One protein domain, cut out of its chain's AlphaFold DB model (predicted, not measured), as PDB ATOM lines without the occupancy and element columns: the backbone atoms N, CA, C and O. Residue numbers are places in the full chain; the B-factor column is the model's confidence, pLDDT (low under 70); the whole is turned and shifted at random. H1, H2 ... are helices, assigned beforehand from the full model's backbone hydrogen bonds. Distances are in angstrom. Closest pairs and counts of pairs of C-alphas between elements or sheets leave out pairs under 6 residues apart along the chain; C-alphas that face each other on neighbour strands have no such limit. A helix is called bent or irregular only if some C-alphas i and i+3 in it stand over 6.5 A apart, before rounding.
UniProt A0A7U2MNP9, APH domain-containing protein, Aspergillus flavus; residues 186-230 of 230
ATOM      1  N   GLY A 186     182.448 233.997 138.233       86.12
ATOM      2  CA  GLY A 186     183.842 233.531 138.324       86.12
ATOM      3  C   GLY A 186     184.389 233.330 139.749       86.12
ATOM      4  O   GLY A 186     185.472 233.830 140.066       86.12
ATOM      5  N   LEU A 187     183.666 232.643 140.648       87.12
ATOM      6  CA  LEU A 187     184.124 232.414 142.033       87.12
ATOM      7  C   LEU A 187     184.881 231.089 142.217       87.12
ATOM      8  O   LEU A 187     184.412 230.060 141.727       87.12
ATOM      9  N   PRO A 188     185.940 231.052 143.062       87.69
ATOM     10  CA  PRO A 188     186.641 229.812 143.410       87.69
ATOM     11  C   PRO A 188     185.738 228.690 143.913       87.69
ATOM     12  O   PRO A 188     186.056 227.522 143.713       87.69
ATOM     13  N   PHE A 189     184.598 229.019 144.525       90.00
ATOM     14  CA  PHE A 189     183.605 228.027 144.925       90.00
ATOM     15  C   PHE A 189     183.129 227.151 143.759       90.00
ATOM     16  O   PHE A 189     182.869 225.980 143.987       90.00
ATOM     17  N   PHE A 190     183.021 227.677 142.538       89.19
ATOM     18  CA  PHE A 190     182.510 226.926 141.389       89.19
ATOM     19  C   PHE A 190     183.593 226.173 140.621       89.19
ATOM     20  O   PHE A 190     183.286 225.172 139.991       89.19
ATOM     21  N   PHE A 191     184.853 226.598 140.707       88.06
ATOM     22  CA  PHE A 191     185.918 226.025 139.884       88.06
ATOM     23  C   PHE A 191     187.029 225.307 140.661       88.06
ATOM     24  O   PHE A 191     187.884 224.658 140.064       88.06
ATOM     25  N   SER A 192     187.065 225.400 141.994       87.75
ATOM     26  CA  SER A 192     188.145 224.768 142.762       87.75
ATOM     27  C   SER A 192     188.077 223.243 142.699       87.75
ATOM     28  O   SER A 192     187.019 222.644 142.919       87.75
ATOM     29  N   LYS A 193     189.235 222.606 142.501       85.56
ATOM     30  CA  LYS A 193     189.359 221.147 142.360       85.56
ATOM     31  C   LYS A 193     188.448 220.629 141.240       85.56
ATOM     32  O   LYS A 193     188.344 221.232 140.180       85.56
ATOM     33  N   ARG A 194     187.730 219.531 141.490       83.44
ATOM     34  CA  ARG A 194     186.799 218.938 140.529       83.44
ATOM     35  C   ARG A 194     185.540 219.759 140.254       83.44
ATOM     36  O   ARG A 194     184.774 219.373 139.382       83.44
ATOM     37  N   ARG A 195     185.278 220.828 141.016       88.12
ATOM     38  CA  ARG A 195     184.040 221.607 140.862       88.12
ATOM     39  C   ARG A 195     183.921 222.208 139.469       88.12
ATOM     40  O   ARG A 195     182.822 222.241 138.941       88.12
ATOM     41  N   LEU A 196     185.052 222.538 138.843       85.00
ATOM     42  CA  LEU A 196     185.099 222.985 137.453       85.00
ATOM     43  C   LEU A 196     184.416 222.013 136.474       85.00
ATOM     44  O   LEU A 196     183.872 222.445 135.466       85.00
ATOM     45  N   TYR A 197     184.435 220.710 136.762       85.38
ATOM     46  CA  TYR A 197     183.891 219.671 135.880       85.38
ATOM     47  C   TYR A 197     182.454 219.272 136.225       85.38
ATOM     48  O   TYR A 197     181.890 218.388 135.582       85.38
ATOM     49  N   ILE A 198     181.860 219.890 137.245       87.56
ATOM     50  CA  ILE A 198     180.474 219.648 137.631       87.56
ATOM     51  C   ILE A 198     179.635 220.765 137.032       87.56
ATOM     52  O   ILE A 198     179.841 221.944 137.330       87.56
ATOM     53  N   HIS A 199     178.674 220.382 136.196       86.31
ATOM     54  CA  HIS A 199     177.719 221.333 135.656       86.31
ATOM     55  C   HIS A 199     176.991 222.036 136.807       86.31
ATOM     56  O   HIS A 199     176.417 221.389 137.682       86.31
ATOM     57  N   SER A 200     177.050 223.363 136.819       86.69
ATOM     58  CA  SER A 200     176.421 224.183 137.844       86.69
ATOM     59  C   SER A 200     175.813 225.426 137.231       86.69
ATOM     60  O   SER A 200     176.402 226.043 136.343       86.69
ATOM     61  N   ASP A 201     174.644 225.803 137.743       91.12
ATOM     62  CA  ASP A 201     174.104 227.132 137.514       91.12
ATOM     63  C   ASP A 201     175.002 228.146 138.234       91.12
ATOM     64  O   ASP A 201     175.247 228.063 139.441       91.12
ATOM     65  N   ARG A 202     175.544 229.080 137.461       91.56
ATOM     66  CA  ARG A 202     176.471 230.113 137.926       91.56
ATOM     67  C   ARG A 202     175.888 231.511 137.735       91.56
ATOM     68  O   ARG A 202     176.610 232.489 137.927       91.56
ATOM     69  N   GLY A 203     174.597 231.607 137.423       90.19
ATOM     70  CA  GLY A 203     173.893 232.860 137.225       90.19
ATOM     71  C   GLY A 203     173.976 233.372 135.784       90.19
ATOM     72  O   GLY A 203     174.357 232.624 134.880       90.19
ATOM     73  N   PRO A 204     173.636 234.652 135.550       90.69
ATOM     74  CA  PRO A 204     173.423 235.713 136.543       90.69
ATOM     75  C   PRO A 204     172.228 235.454 137.471       90.69
ATOM     76  O   PRO A 204     171.225 234.878 137.057       90.69
ATOM     77  N   PHE A 205     172.326 235.882 138.733       89.50
ATOM     78  CA  PHE A 205     171.261 235.680 139.721       89.50
ATOM     79  C   PHE A 205     170.531 236.988 140.018       89.50
ATOM     80  O   PHE A 205     171.154 237.997 140.347       89.50
ATOM     81  N   ALA A 206     169.198 236.951 139.985       87.62
ATOM     82  CA  ALA A 206     168.361 238.117 140.262       87.62
ATOM     83  C   ALA A 206     168.257 238.441 141.763       87.62
ATOM     84  O   ALA A 206     167.890 239.552 142.136       87.62
ATOM     85  N   ASN A 207     168.521 237.470 142.644       88.56
ATOM     86  CA  ASN A 207     168.445 237.648 144.093       88.56
ATOM     87  C   ASN A 207     169.282 236.606 144.856       88.56
ATOM     88  O   ASN A 207     169.752 235.608 144.305       88.56
ATOM     89  N   SER A 208     169.442 236.839 146.161       90.81
ATOM     90  CA  SER A 208     170.213 235.971 147.057       90.81
ATOM     91  C   SER A 208     169.639 234.560 147.185       90.81
ATOM     92  O   SER A 208     170.412 233.626 147.381       90.81
ATOM     93  N   LEU A 209     168.320 234.382 147.047       92.94
ATOM     94  CA  LEU A 209     167.692 233.063 147.109       92.94
ATOM     95  C   LEU A 209     168.163 232.188 145.942       92.94
ATOM     96  O   LEU A 209     168.653 231.091 146.190       92.94
ATOM     97  N   GLN A 210     168.111 232.690 144.703       92.75
ATOM     98  CA  GLN A 210     168.614 231.969 143.524       92.75
ATOM     99  C   GLN A 210     170.100 231.612 143.667       92.75
ATOM    100  O   GLN A 210     170.486 230.463 143.462       92.75
ATOM    101  N   TYR A 211     170.919 232.571 144.112       92.12
ATOM    102  CA  TYR A 211     172.347 232.348 144.349       92.12
ATOM    103  C   TYR A 211     172.613 231.248 145.393       92.12
ATOM    104  O   TYR A 211     173.449 230.363 145.185       92.12
ATOM    105  N   LEU A 212     171.910 231.287 146.528       94.00
ATOM    106  CA  LEU A 212     172.068 230.287 147.584       94.00
ATOM    107  C   LEU A 212     171.573 228.911 147.130       94.00
ATOM    108  O   LEU A 212     172.250 227.917 147.395       94.00
ATOM    109  N   THR A 213     170.456 228.848 146.403       94.75
ATOM    110  CA  THR A 213     169.944 227.609 145.807       94.75
ATOM    111  C   THR A 213     170.971 226.980 144.867       94.75
ATOM    112  O   THR A 213     171.283 225.802 145.035       94.75
ATOM    113  N   ALA A 214     171.569 227.755 143.958       93.62
ATOM    114  CA  ALA A 214     172.592 227.262 143.037       93.62
ATOM    115  C   ALA A 214     173.825 226.705 143.774       93.62
ATOM    116  O   ALA A 214     174.343 225.639 143.435       93.62
ATOM    117  N   LYS A 215     174.269 227.368 144.852       93.38
ATOM    118  CA  LYS A 215     175.370 226.856 145.687       93.38
ATOM    119  C   LYS A 215     175.028 225.549 146.393       93.38
ATOM    120  O   LYS A 215     175.895 224.681 146.484       93.38
ATOM    121  N   VAL A 216     173.803 225.417 146.905       94.31
ATOM    122  CA  VAL A 216     173.334 224.178 147.544       94.31
ATOM    123  C   VAL A 216     173.269 223.055 146.516       94.31
ATOM    124  O   VAL A 216     173.832 221.995 146.761       94.31
ATOM    125  N   GLN A 217     172.680 223.298 145.344       93.56
ATOM    126  CA  GLN A 217     172.608 222.316 144.259       93.56
ATOM    127  C   GLN A 217     173.997 221.864 143.804       93.56
ATOM    128  O   GLN A 217     174.252 220.667 143.718       93.56
ATOM    129  N   MET A 218     174.923 222.804 143.601       92.00
ATOM    130  CA  MET A 218     176.312 222.489 143.269       92.00
ATOM    131  C   MET A 218     176.990 221.661 144.366       92.00
ATOM    132  O   MET A 218     177.747 220.734 144.083       92.00
ATOM    133  N   GLN A 219     176.729 221.977 145.638       91.69
ATOM    134  CA  GLN A 219     177.266 221.205 146.753       91.69
ATOM    135  C   GLN A 219     176.704 219.779 146.784       91.69
ATOM    136  O   GLN A 219     177.472 218.849 147.016       91.69
ATOM    137  N   THR A 220     175.406 219.607 146.532       90.94
ATOM    138  CA  THR A 220     174.755 218.296 146.424       90.94
ATOM    139  C   THR A 220     175.347 217.489 145.273       90.94
ATOM    140  O   THR A 220     175.851 216.394 145.511       90.94
ATOM    141  N   ALA A 221     175.417 218.066 144.070       90.00
ATOM    142  CA  ALA A 221     176.009 217.422 142.898       90.00
ATOM    143  C   ALA A 221     177.476 217.030 143.138       90.00
ATOM    144  O   ALA A 221     177.914 215.948 142.756       90.00
ATOM    145  N   TRP A 222     178.241 217.877 143.836       88.19
ATOM    146  CA  TRP A 222     179.611 217.560 144.238       88.19
ATOM    147  C   TRP A 222     179.708 216.398 145.225       88.19
ATOM    148  O   TRP A 222     180.695 215.672 145.170       88.19
ATOM    149  N   ILE A 223     178.742 216.203 146.123       88.56
ATOM    150  CA  ILE A 223     178.711 215.032 147.016       88.56
ATOM    151  C   ILE A 223     178.337 213.775 146.219       88.56
ATOM    152  O   ILE A 223     178.995 212.745 146.353       88.56
ATOM    153  N   GLU A 224     177.319 213.874 145.363       87.62
ATOM    154  CA  GLU A 224     176.820 212.772 144.530       87.62
ATOM    155  C   GLU A 224     177.860 212.272 143.521       87.62
ATOM    156  O   GLU A 224     177.929 211.076 143.246       87.62
ATOM    157  N   SER A 225     178.726 213.155 143.014       82.25
ATOM    158  CA  SER A 225     179.736 212.812 142.008       82.25
ATOM    159  C   SER A 225     180.887 211.917 142.516       82.25
ATOM    160  O   SER A 225     181.839 211.686 141.772       82.25
ATOM    161  N   GLY A 226     180.877 211.432 143.763       77.62
ATOM    162  CA  GLY A 226     181.829 210.409 144.235       77.62
ATOM    163  C   GLY A 226     183.205 210.939 144.668       77.62
ATOM    164  O   GLY A 226     183.272 211.957 145.348       77.62
ATOM    165  N   VAL A 227     184.321 210.263 144.340       67.25
ATOM    166  CA  VAL A 227     185.701 210.553 144.839       67.25
ATOM    167  C   VAL A 227     186.518 211.435 143.872       67.25
ATOM    168  O   VAL A 227     186.194 211.529 142.692       67.25
ATOM    169  N   GLU A 228     187.502 212.172 144.413       55.28
ATOM    170  CA  GLU A 228     188.401 213.123 143.735       55.28
ATOM    171  C   GLU A 228     188.946 212.583 142.400       55.28
ATOM    172  O   GLU A 228     189.537 211.508 142.344       55.28
ATOM    173  N   ILE A 229     188.764 213.359 141.326       49.28
ATOM    174  CA  ILE A 229     189.551 213.196 140.102       49.28
ATOM    175  C   ILE A 229     190.970 213.616 140.499       49.28
ATOM    176  O   ILE A 229     191.175 214.789 140.828       49.28
ATOM    177  N   ALA A 230     191.870 212.636 140.592       43.88
ATOM    178  CA  ALA A 230     193.292 212.830 140.874       43.88
ATOM    179  C   ALA A 230     193.972 213.689 139.797       43.88
ATOM    180  O   ALA A 230     193.585 213.560 138.611       43.88
TER     181      ALA A 230
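AT A GLANCE: This is residues 186 to 230 of the 230 residues of the protein "APH domain-containing protein" of Aspergillus flavus (UniProt A0A7U2MNP9). One long helix, H3, runs along most of the longest axis, with two short helical turns, H1 and H2, over one side of its later half. From H2 a loop, residues 198 to 207, runs back alongside H3 to its beginning, and after H3 the tail, residues 225 to 230, turns off from its end. The printed part has 45 residues with three named helices, in the order H1, H2, H3, and no named strand; the class is all helix. The whole is elongated in outline, 35 by 19 by 12 A, and only just compact, close to loose, with a radius of gyration of the C-alphas of 10.8 A.

IN THESE COORDINATES: Find C-alpha 188 at (186.641, 229.812, 143.410); there H1 begins, residues 188 to 191. Next comes H2, residues 193 to 197, which is only just irregular: C-alphas 193 and 196 are 6.8 A apart. Then look for C-alpha 208 at (170.213, 235.971, 147.057), from which H3, residues 208 to 224, runs 24.3 A to C-alpha 224 at (176.820, 212.772, 144.530).

HOW THE PARTS SIT: Start at H1, which only just touches H2, with 3 pairs of C-alphas within 8 A, and only at the corner by their tight link; the closest C-alphas, those of Phe 190 and Leu 196, are 6.1 A apart. H1 is close to H3 but not clearly touching, the closest C-alphas being those of Phe 190 and Met 218, 7.9 A apart. H2 is also close to H3 but not clearly touching, and its closest C-alphas there are those of Arg 195 and Trp 222, 6.9 A apart. In H3 every O i to N i+4 pair is within hydrogen-bond range; H2 has 0 of 1, with 1 of 2 O i to N i+3 pairs within range, and H1 is too short for an O i to N i+4 pair.

THE WHOLE: Look to Ala 206 and Ala 230 for the two C-alphas farthest apart, 35.5 A. The printed part has no cut and ends at residue 230, the chain's last. The link from H2 to H3, 10 residues, is short. The mean pLDDT of the printed part is 86.0, and residues 227 to 230 are under 70.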